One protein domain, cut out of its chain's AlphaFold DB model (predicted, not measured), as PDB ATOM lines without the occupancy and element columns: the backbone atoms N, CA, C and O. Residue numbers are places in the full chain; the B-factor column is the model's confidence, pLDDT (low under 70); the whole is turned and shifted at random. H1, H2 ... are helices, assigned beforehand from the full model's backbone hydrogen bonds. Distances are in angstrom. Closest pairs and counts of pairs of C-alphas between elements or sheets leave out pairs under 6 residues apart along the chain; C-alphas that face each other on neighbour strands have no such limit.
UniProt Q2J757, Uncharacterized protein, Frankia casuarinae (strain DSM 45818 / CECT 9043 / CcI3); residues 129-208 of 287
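AT A GLANCE: This is residues 129 to 208 of the 287 residues of an uncharacterized protein of Frankia casuarinae (strain DSM 45818 / CECT 9043 / CcI3) (UniProt Q2J757). What shape is it? H1, H2, H3 and H5 pack round long H4, mostly crossed; residues 164 to 169 stick out. What builds it? The printed part has 80 residues with five named helices, H1 to H5 in order: all helix. It is compact, radius of gyration of the C-alphas 12.1 A, spanning 31 by 27 by 25 A.

IN THESE COORDINATES: Where does it begin? H1, residues 131 to 137, begins at C-alpha 131 (130.950, 174.076, 73.744); H2 is residues 142 to 150. What follows? H3, residues 152 to 164, spans 18.3 A; H4, residues 170 to 187, 25.7 A; H5, residues 196 to 206, 15.3 A, ending at C-alpha 206 (128.022, 171.174, 78.779).

HOW THE PARTS SIT: What touches the hub, H4? Its residues 182 to 186 touch H1, closest C-alphas Leu 134 and Ala 182, 6.1 A. H3 and H4 form a hairpin, closest C-alphas Ala 159 and Leu 173, 7.0 A. Are O i to N i+4 pairs within hydrogen-bond range? Every one in H1, H3, H4 and H5; 4 of 5 in H2.

THE WHOLE: Any cut? The printed part has none. Where is pLDDT under 70? Residues 139 and 208.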
ATOM      1  N   PRO A 129     135.389 177.826  68.739       93.06
ATOM      2  CA  PRO A 129     135.751 176.984  69.875       93.06
ATOM      3  C   PRO A 129     134.678 175.961  70.244       93.06
ATOM      4  O   PRO A 129     133.515 176.089  69.850       93.06
ATOM      5  N   SER A 130     135.039 174.967  71.053       91.81
ATOM      6  CA  SER A 130     134.106 173.937  71.529       91.81
ATOM      7  C   SER A 130     133.048 174.461  72.523       91.81
ATOM      8  O   SER A 130     133.198 175.505  73.163       91.81
ATOM      9  N   TYR A 131     131.954 173.718  72.728       91.81
ATOM     10  CA  TYR A 131     130.950 174.076  73.744       91.81
ATOM     11  C   TYR A 131     131.491 174.113  75.198       91.81
ATOM     12  O   TYR A 131     131.168 175.070  75.920       91.81
ATOM     13  N   PRO A 132     132.348 173.168  75.650       88.88
ATOM     14  CA  PRO A 132     133.036 173.273  76.942       88.88
ATOM     15  C   PRO A 132     133.928 174.517  77.050       88.88
ATOM     16  O   PRO A 132     133.983 175.153  78.107       88.88
ATOM     17  N   PHE A 133     134.584 174.916  75.954       88.56
ATOM     18  CA  PHE A 133     135.341 176.163  75.898       88.56
ATOM     19  C   PHE A 133     134.431 177.374  76.107       88.56
ATOM     20  O   PHE A 133     134.669 178.182  77.004       88.56
ATOM     21  N   LEU A 134     133.385 177.525  75.285       90.38
ATOM     22  CA  LEU A 134     132.579 178.751  75.230       90.38
ATOM     23  C   LEU A 134     131.836 179.015  76.544       90.38
ATOM     24  O   LEU A 134     131.725 180.167  76.973       90.38
ATOM     25  N   THR A 135     131.414 177.951  77.231       86.88
ATOM     26  CA  THR A 135     130.845 178.036  78.585       86.88
ATOM     27  C   THR A 135     131.871 178.403  79.662       86.88
ATOM     28  O   THR A 135     131.520 179.119  80.600       86.88
ATOM     29  N   THR A 136     133.134 177.993  79.516       83.94
ATOM     30  CA  THR A 136     134.237 178.353  80.430       83.94
ATOM     31  C   THR A 136     134.772 179.773  80.182       83.94
ATOM     32  O   THR A 136     135.201 180.452  81.115       83.94
ATOM     33  N   TYR A 137     134.749 180.238  78.931       80.88
ATOM     34  CA  TYR A 137     135.281 181.537  78.501       80.88
ATOM     35  C   TYR A 137     134.372 182.715  78.903       80.88
ATOM     36  O   TYR A 137     134.862 183.738  79.383       80.88
ATOM     37  N   GLY A 138     133.051 182.563  78.751       71.69
ATOM     38  CA  GLY A 138     132.014 183.399  79.378       71.69
ATOM     39  C   GLY A 138     132.008 184.942  79.221       71.69
ATOM     40  O   GLY A 138     131.527 185.593  80.156       71.69
ATOM     41  N   PRO A 139     132.454 185.602  78.127       64.75
ATOM     42  CA  PRO A 139     132.498 187.063  78.049       64.75
ATOM     43  C   PRO A 139     131.211 187.610  77.423       64.75
ATOM     44  O   PRO A 139     131.064 187.714  76.203       64.75
ATOM     45  N   THR A 140     130.290 188.020  78.290       74.88
ATOM     46  CA  THR A 140     128.963 188.548  77.928       74.88
ATOM     47  C   THR A 140     128.992 189.723  76.944       74.88
ATOM     48  O   THR A 140     128.055 189.881  76.167       74.88
ATOM     49  N   THR A 141     130.053 190.535  76.939       86.19
ATOM     50  CA  THR A 141     130.222 191.664  76.008       86.19
ATOM     51  C   THR A 141     130.621 191.218  74.603       86.19
ATOM     52  O   THR A 141     130.101 191.749  73.629       86.19
ATOM     53  N   THR A 142     131.483 190.207  74.465       90.25
ATOM     54  CA  THR A 142     131.794 189.602  73.159       90.25
ATOM     55  C   THR A 142     130.564 188.912  72.578       90.25
ATOM     56  O   THR A 142     130.293 189.057  71.393       90.25
ATOM     57  N   PHE A 143     129.771 188.241  73.419       93.00
ATOM     58  CA  PHE A 143     128.510 187.626  72.998       93.00
ATOM     59  C   PHE A 143     127.389 188.650  72.734       93.00
ATOM     60  O   PHE A 143     126.370 188.293  72.157       93.00
ATOM     61  N   ALA A 144     127.528 189.918  73.137       91.19
ATOM     62  CA  ALA A 144     126.661 190.985  72.633       91.19
ATOM     63  C   ALA A 144     127.057 191.332  71.194       91.19
ATOM     64  O   ALA A 144     126.282 191.080  70.280       91.19
ATOM     65  N   VAL A 145     128.319 191.722  70.990       91.38
ATOM     66  CA  VAL A 145     128.839 192.129  69.675       91.38
ATOM     67  C   VAL A 145     128.643 191.051  68.597       91.38
ATOM     68  O   VAL A 145     128.309 191.383  67.470       91.38
ATOM     69  N   VAL A 146     128.788 189.757  68.913       92.56
ATOM     70  CA  VAL A 146     128.522 188.684  67.931       92.56
ATOM     71  C   VAL A 146     127.042 188.612  67.521       92.56
ATOM     72  O   VAL A 146     126.758 188.373  66.350       92.56
ATOM     73  N   ARG A 147     126.091 188.855  68.435       93.94
ATOM     74  CA  ARG A 147     124.658 188.904  68.087       93.94
ATOM     75  C   ARG A 147     124.352 190.089  67.180       93.94
ATOM     76  O   ARG A 147     123.682 189.907  66.168       93.94
ATOM     77  N   ASP A 148     124.917 191.246  67.523       92.75
ATOM     78  CA  ASP A 148     124.768 192.504  66.787       92.75
ATOM     79  C   ASP A 148     125.349 192.423  65.355       92.75
ATOM     80  O   ASP A 148     124.916 193.159  64.474       92.75
ATOM     81  N   LEU A 149     126.316 191.523  65.116       90.50
ATOM     82  CA  LEU A 149     126.968 191.313  63.815       90.50
ATOM     83  C   LEU A 149     126.358 190.193  62.960       90.50
ATOM     84  O   LEU A 149     126.443 190.269  61.738       90.50
ATOM     85  N   VAL A 150     125.833 189.123  63.570       90.50
ATOM     86  CA  VAL A 150     125.470 187.892  62.836       90.50
ATOM     87  C   VAL A 150     123.972 187.777  62.558       90.50
ATOM     88  O   VAL A 150     123.592 187.261  61.509       90.50
ATOM     89  N   SER A 151     123.102 188.195  63.484       89.25
ATOM     90  CA  SER A 151     121.639 188.099  63.305       89.25
ATOM     91  C   SER A 151     120.869 189.053  64.245       89.25
ATOM     92  O   SER A 151     120.062 188.570  65.048       89.25
ATOM     93  N   PRO A 152     121.128 190.376  64.229       94.12
ATOM     94  CA  PRO A 152     120.592 191.305  65.228       94.12
ATOM     95  C   PRO A 152     119.061 191.263  65.346       94.12
ATOM     96  O   PRO A 152     118.536 191.215  66.460       94.12
ATOM     97  N   GLU A 153     118.343 191.186  64.225       96.06
ATOM     98  CA  GLU A 153     116.879 191.107  64.174       96.06
ATOM     99  C   GLU A 153     116.373 189.805  64.800       96.06
ATOM    100  O   GLU A 153     115.484 189.824  65.648       96.06
ATOM    101  N   LEU A 154     116.973 188.662  64.447       94.94
ATOM    102  CA  LEU A 154     116.565 187.360  64.978       94.94
ATOM    103  C   LEU A 154     116.855 187.249  66.482       94.94
ATOM    104  O   LEU A 154     116.045 186.696  67.225       94.94
ATOM    105  N   PHE A 155     117.978 187.803  66.955       96.25
ATOM    106  CA  PHE A 155     118.290 187.857  68.386       96.25
ATOM    107  C   PHE A 155     117.373 188.822  69.156       96.25
ATOM    108  O   PHE A 155     117.093 188.558  70.327       96.25
ATOM    109  N   ALA A 156     116.874 189.889  68.524       95.38
ATOM    110  CA  ALA A 156     115.832 190.745  69.090       95.38
ATOM    111  C   ALA A 156     114.484 190.005  69.162       95.38
ATOM    112  O   ALA A 156     113.923 189.874  70.250       95.38
ATOM    113  N   CYS A 157     114.018 189.409  68.059       94.75
ATOM    114  CA  CYS A 157     112.782 188.621  68.021       94.75
ATOM    115  C   CYS A 157     112.791 187.463  69.033       94.75
ATOM    116  O   CYS A 157     111.801 187.253  69.732       94.75
ATOM    117  N   ALA A 158     113.910 186.744  69.171       92.44
ATOM    118  CA  ALA A 158     114.063 185.691  70.175       92.44
ATOM    119  C   ALA A 158     113.989 186.234  71.615       92.44
ATOM    120  O   ALA A 158     113.436 185.576  72.498       92.44
ATOM    121  N   ALA A 159     114.518 187.438  71.861       93.00
ATOM    122  CA  ALA A 159     114.440 188.079  73.167       93.00
ATOM    123  C   ALA A 159     113.021 188.560  73.502       93.00
ATOM    124  O   ALA A 159     112.566 188.374  74.630       93.00
ATOM    125  N   ASP A 160     112.309 189.130  72.533       93.88
ATOM    126  CA  ASP A 160     110.964 189.666  72.746       93.88
ATOM    127  C   ASP A 160     109.899 188.565  72.805       93.88
ATOM    128  O   ASP A 160     109.005 188.642  73.648       93.88
ATOM    129  N   ALA A 161     110.051 187.472  72.049       90.94
ATOM    130  CA  ALA A 161     109.246 186.263  72.234       90.94
ATOM    131  C   ALA A 161     109.411 185.687  73.656       90.94
ATOM    132  O   ALA A 161     108.425 185.415  74.341       90.94
ATOM    133  N   ALA A 162     110.650 185.587  74.149       89.62
ATOM    134  CA  ALA A 162     110.933 185.115  75.505       89.62
ATOM    135  C   ALA A 162     110.421 186.064  76.611       89.62
ATOM    136  O   ALA A 162     110.155 185.608  77.724       89.62
ATOM    137  N   ARG A 163     110.255 187.365  76.324       90.88
ATOM    138  CA  ARG A 163     109.580 188.327  77.217       90.88
ATOM    139  C   ARG A 163     108.059 188.178  77.168       90.88
ATOM    140  O   ARG A 163     107.428 188.199  78.221       90.88
ATOM    141  N   ALA A 164     107.483 187.989  75.981       90.88
ATOM    142  CA  ALA A 164     106.043 187.830  75.777       90.88
ATOM    143  C   ALA A 164     105.476 186.575  76.465       90.88
ATOM    144  O   ALA A 164     104.362 186.614  76.983       90.88
ATOM    145  N   CYS A 165     106.255 185.491  76.556       85.38
ATOM    146  CA  CYS A 165     105.898 184.303  77.343       85.38
ATOM    147  C   CYS A 165     105.841 184.543  78.868       85.38
ATOM    148  O   CYS A 165     105.294 183.713  79.595       85.38
ATOM    149  N   GLY A 166     106.386 185.659  79.367       84.06
ATOM    150  CA  GLY A 166     106.402 186.003  80.788       84.06
ATOM    151  C   GLY A 166     107.293 185.095  81.647       84.06
ATOM    152  O   GLY A 166     108.118 184.331  81.156       84.06
ATOM    153  N   GLY A 167     107.168 185.213  82.974       79.44
ATOM    154  CA  GLY A 167     107.784 184.303  83.958       79.44
ATOM    155  C   GLY A 167     109.321 184.294  84.061       79.44
ATOM    156  O   GLY A 167     109.867 183.684  84.980       79.44
ATOM    157  N   HIS A 168     110.046 184.959  83.159       84.81
ATOM    158  CA  HIS A 168     111.508 184.944  83.106       84.81
ATOM    159  C   HIS A 168     112.125 186.275  83.550       84.81
ATOM    160  O   HIS A 168     111.699 187.351  83.143       84.81
ATOM    161  N   SER A 169     113.182 186.205  84.365       89.62
ATOM    162  CA  SER A 169     113.995 187.388  84.681       89.62
ATOM    163  C   SER A 169     114.991 187.684  83.557       89.62
ATOM    164  O   SER A 169     115.479 186.765  82.896       89.62
ATOM    165  N   GLU A 170     115.401 188.946  83.408       88.88
ATOM    166  CA  GLU A 170     116.416 189.363  82.422       88.88
ATOM    167  C   GLU A 170     117.754 188.599  82.592       88.88
ATOM    168  O   GLU A 170     118.501 188.389  81.639       88.88
ATOM    169  N   ASN A 171     118.044 188.085  83.795       89.06
ATOM    170  CA  ASN A 171     119.193 187.207  84.047       89.06
ATOM    171  C   ASN A 171     119.046 185.794  83.456       89.06
ATOM    172  O   ASN A 171     120.059 185.173  83.138       89.06
ATOM    173  N   VAL A 172     117.822 185.275  83.325       90.00
ATOM    174  CA  VAL A 172     117.529 184.019  82.613       90.00
ATOM    175  C   VAL A 172     117.564 184.268  81.108       90.00
ATOM    176  O   VAL A 172     118.264 183.545  80.402       90.00
ATOM    177  N   LEU A 173     116.929 185.345  80.634       91.44
ATOM    178  CA  LEU A 173     116.951 185.738  79.224       91.44
ATOM    179  C   LEU A 173     118.386 185.921  78.702       91.44
ATOM    180  O   LEU A 173     118.791 185.280  77.735       91.44
ATOM    181  N   ARG A 174     119.212 186.703  79.406       89.88
ATOM    182  CA  ARG A 174     120.630 186.897  79.068       89.88
ATOM    183  C   ARG A 174     121.434 185.590  79.046       89.88
ATOM    184  O   ARG A 174     122.369 185.476  78.260       89.88
ATOM    185  N   LYS A 175     121.086 184.594  79.872       89.94
ATOM    186  CA  LYS A 175     121.709 183.258  79.810       89.94
ATOM    187  C   LYS A 175     121.271 182.487  78.564       89.94
ATOM    188  O   LYS A 175     122.137 181.927  77.901       89.94
ATOM    189  N   ALA A 176     119.983 182.496  78.220       91.75
ATOM    190  CA  ALA A 176     119.475 181.849  77.009       91.75
ATOM    191  C   ALA A 176     120.093 182.455  75.734       91.75
ATOM    192  O   ALA A 176     120.625 181.727  74.899       91.75
ATOM    193  N   LEU A 177     120.140 183.789  75.636       93.19
ATOM    194  CA  LEU A 177     120.792 184.493  74.526       93.19
ATOM    195  C   LEU A 177     122.292 184.164  74.437       93.19
ATOM    196  O   LEU A 177     122.808 183.974  73.338       93.19
ATOM    197  N   ASN A 178     122.992 184.024  75.569       93.50
ATOM    198  CA  ASN A 178     124.393 183.586  75.578       93.50
ATOM    199  C   ASN A 178     124.574 182.134  75.094       93.50
ATOM    200  O   ASN A 178     125.570 181.858  74.430       93.50
ATOM    201  N   VAL A 179     123.644 181.218  75.396       93.44
ATOM    202  CA  VAL A 179     123.672 179.832  74.881       93.44
ATOM    203  C   VAL A 179     123.483 179.824  73.364       93.44
ATOM    204  O   VAL A 179     124.310 179.258  72.656       93.44
ATOM    205  N   LEU A 180     122.467 180.529  72.856       94.62
ATOM    206  CA  LEU A 180     122.240 180.675  71.413       94.62
ATOM    207  C   LEU A 180     123.446 181.318  70.705       94.62
ATOM    208  O   LEU A 180     123.839 180.878  69.629       94.62
ATOM    209  N   THR A 181     124.094 182.303  71.337       95.31
ATOM    210  CA  THR A 181     125.324 182.914  70.799       95.31
ATOM    211  C   THR A 181     126.492 181.927  70.777       95.31
ATOM    212  O   THR A 181     127.237 181.892  69.804       95.31
ATOM    213  N   ALA A 182     126.661 181.102  71.815       94.56
ATOM    214  CA  ALA A 182     127.696 180.070  71.837       94.56
ATOM    215  C   ALA A 182     127.481 179.015  70.736       94.56
ATOM    216  O   ALA A 182     128.454 178.554  70.146       94.56
ATOM    217  N   ILE A 183     126.228 178.687  70.410       94.38
ATOM    218  CA  ILE A 183     125.895 177.815  69.276       94.38
ATOM    219  C   ILE A 183     126.262 178.480  67.945       94.38
ATOM    220  O   ILE A 183     127.038 177.910  67.185       94.38
ATOM    221  N   VAL A 184     125.824 179.721  67.709       94.62
ATOM    222  CA  VAL A 184     126.174 180.512  66.510       94.62
ATOM    223  C   VAL A 184     127.694 180.705  66.337       94.62
ATOM    224  O   VAL A 184     128.195 180.763  65.212       94.62
ATOM    225  N   ILE A 185     128.460 180.777  67.430       93.75
ATOM    226  CA  ILE A 185     129.931 180.805  67.383       93.75
ATOM    227  C   ILE A 185     130.505 179.427  67.020       93.75
ATOM    228  O   ILE A 185     131.420 179.367  66.206       93.75
ATOM    229  N   HIS A 186     129.997 178.337  67.598       93.31
ATOM    230  CA  HIS A 186     130.523 176.988  67.364       93.31
ATOM    231  C   HIS A 186     130.229 176.461  65.953       93.31
ATOM    232  O   HIS A 186     131.125 175.939  65.293       93.31
ATOM    233  N   THR A 187     128.992 176.609  65.468       91.75
ATOM    234  CA  THR A 187     128.599 176.121  64.134       91.75
ATOM    235  C   THR A 187     129.196 176.976  63.015       91.75
ATOM    236  O   THR A 187     129.509 176.473  61.939       91.75
ATOM    237  N   GLY A 188     129.382 178.277  63.262       90.12
ATOM    238  CA  GLY A 188     129.723 179.253  62.224       90.12
ATOM    239  C   GLY A 188     128.521 179.726  61.392       90.12
ATOM    240  O   GLY A 188     128.703 180.564  60.514       90.12
ATOM    241  N   GLY A 189     127.306 179.256  61.691       89.38
ATOM    242  CA  GLY A 189     126.069 179.655  61.010       89.38
ATOM    243  C   GLY A 189     125.454 180.963  61.527       89.38
ATOM    244  O   GLY A 189     126.096 181.755  62.212       89.38
ATOM    245  N   SER A 190     124.190 181.184  61.207       91.50
ATOM    246  CA  SER A 190     123.320 182.287  61.633       91.50
ATOM    247  C   SER A 190     122.224 181.774  62.579       91.50
ATOM    248  O   SER A 190     122.070 180.565  62.758       91.50
ATOM    249  N   LEU A 191     121.466 182.652  63.253       93.19
ATOM    250  CA  LEU A 191     120.520 182.185  64.284       93.19
ATOM    251  C   LEU A 191     119.358 181.346  63.710       93.19
ATOM    252  O   LEU A 191     118.865 180.453  64.391       93.19
ATOM    253  N   ASN A 192     118.952 181.584  62.461       93.88
ATOM    254  CA  ASN A 192     117.950 180.776  61.750       93.88
ATOM    255  C   ASN A 192     118.460 179.387  61.320       93.88
ATOM    256  O   ASN A 192     117.652 178.556  60.918       93.88
ATOM    257  N   GLU A 193     119.767 179.131  61.392       92.44
ATOM    258  CA  GLU A 193     120.373 177.823  61.095       92.44
ATOM    259  C   GLU A 193     120.545 176.964  62.362       92.44
ATOM    260  O   GLU A 193     120.919 175.798  62.268       92.44
ATOM    261  N   VAL A 194     120.259 177.510  63.552       93.00
ATOM    262  CA  VAL A 194     120.348 176.786  64.829       93.00
ATOM    263  C   VAL A 194     119.201 175.787  64.964       93.00
ATOM    264  O   VAL A 194     118.031 176.163  65.028       93.00
ATOM    265  N   THR A 195     119.539 174.503  65.075       93.06
ATOM    266  CA  THR A 195     118.565 173.413  65.171       93.06
ATOM    267  C   THR A 195     118.354 172.924  66.610       93.06
ATOM    268  O   THR A 195     119.153 173.162  67.521       93.06
ATOM    269  N   THR A 196     117.304 172.122  66.816       92.81
ATOM    270  CA  THR A 196     117.130 171.326  68.044       92.81
ATOM    271  C   THR A 196     118.303 170.363  68.281       92.81
ATOM    272  O   THR A 196     118.632 170.075  69.431       92.81
ATOM    273  N   GLY A 197     118.966 169.894  67.215       93.75
ATOM    274  CA  GLY A 197     120.170 169.070  67.309       93.75
ATOM    275  C   GLY A 197     121.328 169.818  67.968       93.75
ATOM    276  O   GLY A 197     121.960 169.282  68.874       93.75
ATOM    277  N   ASP A 198     121.541 171.085  67.607       94.12
ATOM    278  CA  ASP A 198     122.591 171.925  68.194       94.12
ATOM    279  C   ASP A 198     122.329 172.239  69.669       94.12
ATOM    280  O   ASP A 198     123.250 172.211  70.485       94.12
ATOM    281  N   LEU A 199     121.065 172.473  70.039       93.81
ATOM    282  CA  LEU A 199     120.653 172.652  71.436       93.81
ATOM    283  C   LEU A 199     120.932 171.392  72.275       93.81
ATOM    284  O   LEU A 199     121.430 171.495  73.400       93.81
ATOM    285  N   LEU A 200     120.662 170.203  71.726       94.12
ATOM    286  CA  LEU A 200     120.954 168.920  72.373       94.12
ATOM    287  C   LEU A 200     122.461 168.618  72.421       94.12
ATOM    288  O   LEU A 200     122.945 168.113  73.436       94.12
ATOM    289  N   ALA A 201     123.221 168.968  71.379       92.62
ATOM    290  CA  ALA A 201     124.678 168.842  71.351       92.62
ATOM    291  C   ALA A 201     125.339 169.776  72.381       92.62
ATOM    292  O   ALA A 201     126.162 169.327  73.181       92.62
ATOM    293  N   PHE A 202     124.908 171.042  72.447       92.94
ATOM    294  CA  PHE A 202     125.324 171.998  73.475       92.94
ATOM    295  C   PHE A 202     125.007 171.469  74.876       92.94
ATOM    296  O   PHE A 202     125.883 171.447  75.742       92.94
ATOM    297  N   GLN A 203     123.777 170.999  75.112       92.56
ATOM    298  CA  GLN A 203     123.385 170.444  76.409       92.56
ATOM    299  C   GLN A 203     124.235 169.221  76.780       92.56
ATOM    300  O   GLN A 203     124.686 169.122  77.917       92.56
ATOM    301  N   SER A 204     124.497 168.320  75.833       91.62
ATOM    302  CA  SER A 204     125.278 167.097  76.062       91.62
ATOM    303  C   SER A 204     126.745 167.396  76.375       91.62
ATOM    304  O   SER A 204     127.302 166.827  77.310       91.62
ATOM    305  N   ALA A 205     127.354 168.334  75.644       89.12
ATOM    306  CA  ALA A 205     128.745 168.742  75.836       89.12
ATOM    307  C   ALA A 205     128.973 169.609  77.091       89.12
ATOM    308  O   ALA A 205     130.091 169.671  77.596       89.12
ATOM    309  N   THR A 206     127.936 170.283  77.599       86.81
ATOM    310  CA  THR A 206     128.022 171.174  78.779       86.81
ATOM    311  C   THR A 206     127.369 170.593  80.038       86.81
ATOM    312  O   THR A 206     127.447 171.192  81.116       86.81
ATOM    313  N   ALA A 207     126.760 169.408  79.941       83.56
ATOM    314  CA  ALA A 207     126.228 168.674  81.079       83.56
ATOM    315  C   ALA A 207     127.343 168.383  82.107       83.56
ATOM    316  O   ALA A 207     128.386 167.840  81.740       83.56
ATOM    317  N   PRO A 208     127.140 168.667  83.410       67.88
ATOM    318  CA  PRO A 208     128.126 168.335  84.431       67.88
ATOM    319  C   PRO A 208     128.417 166.830  84.451       67.88
ATOM    320  O   PRO A 208     127.532 166.028  84.765       67.88
TER     321      PRO A 208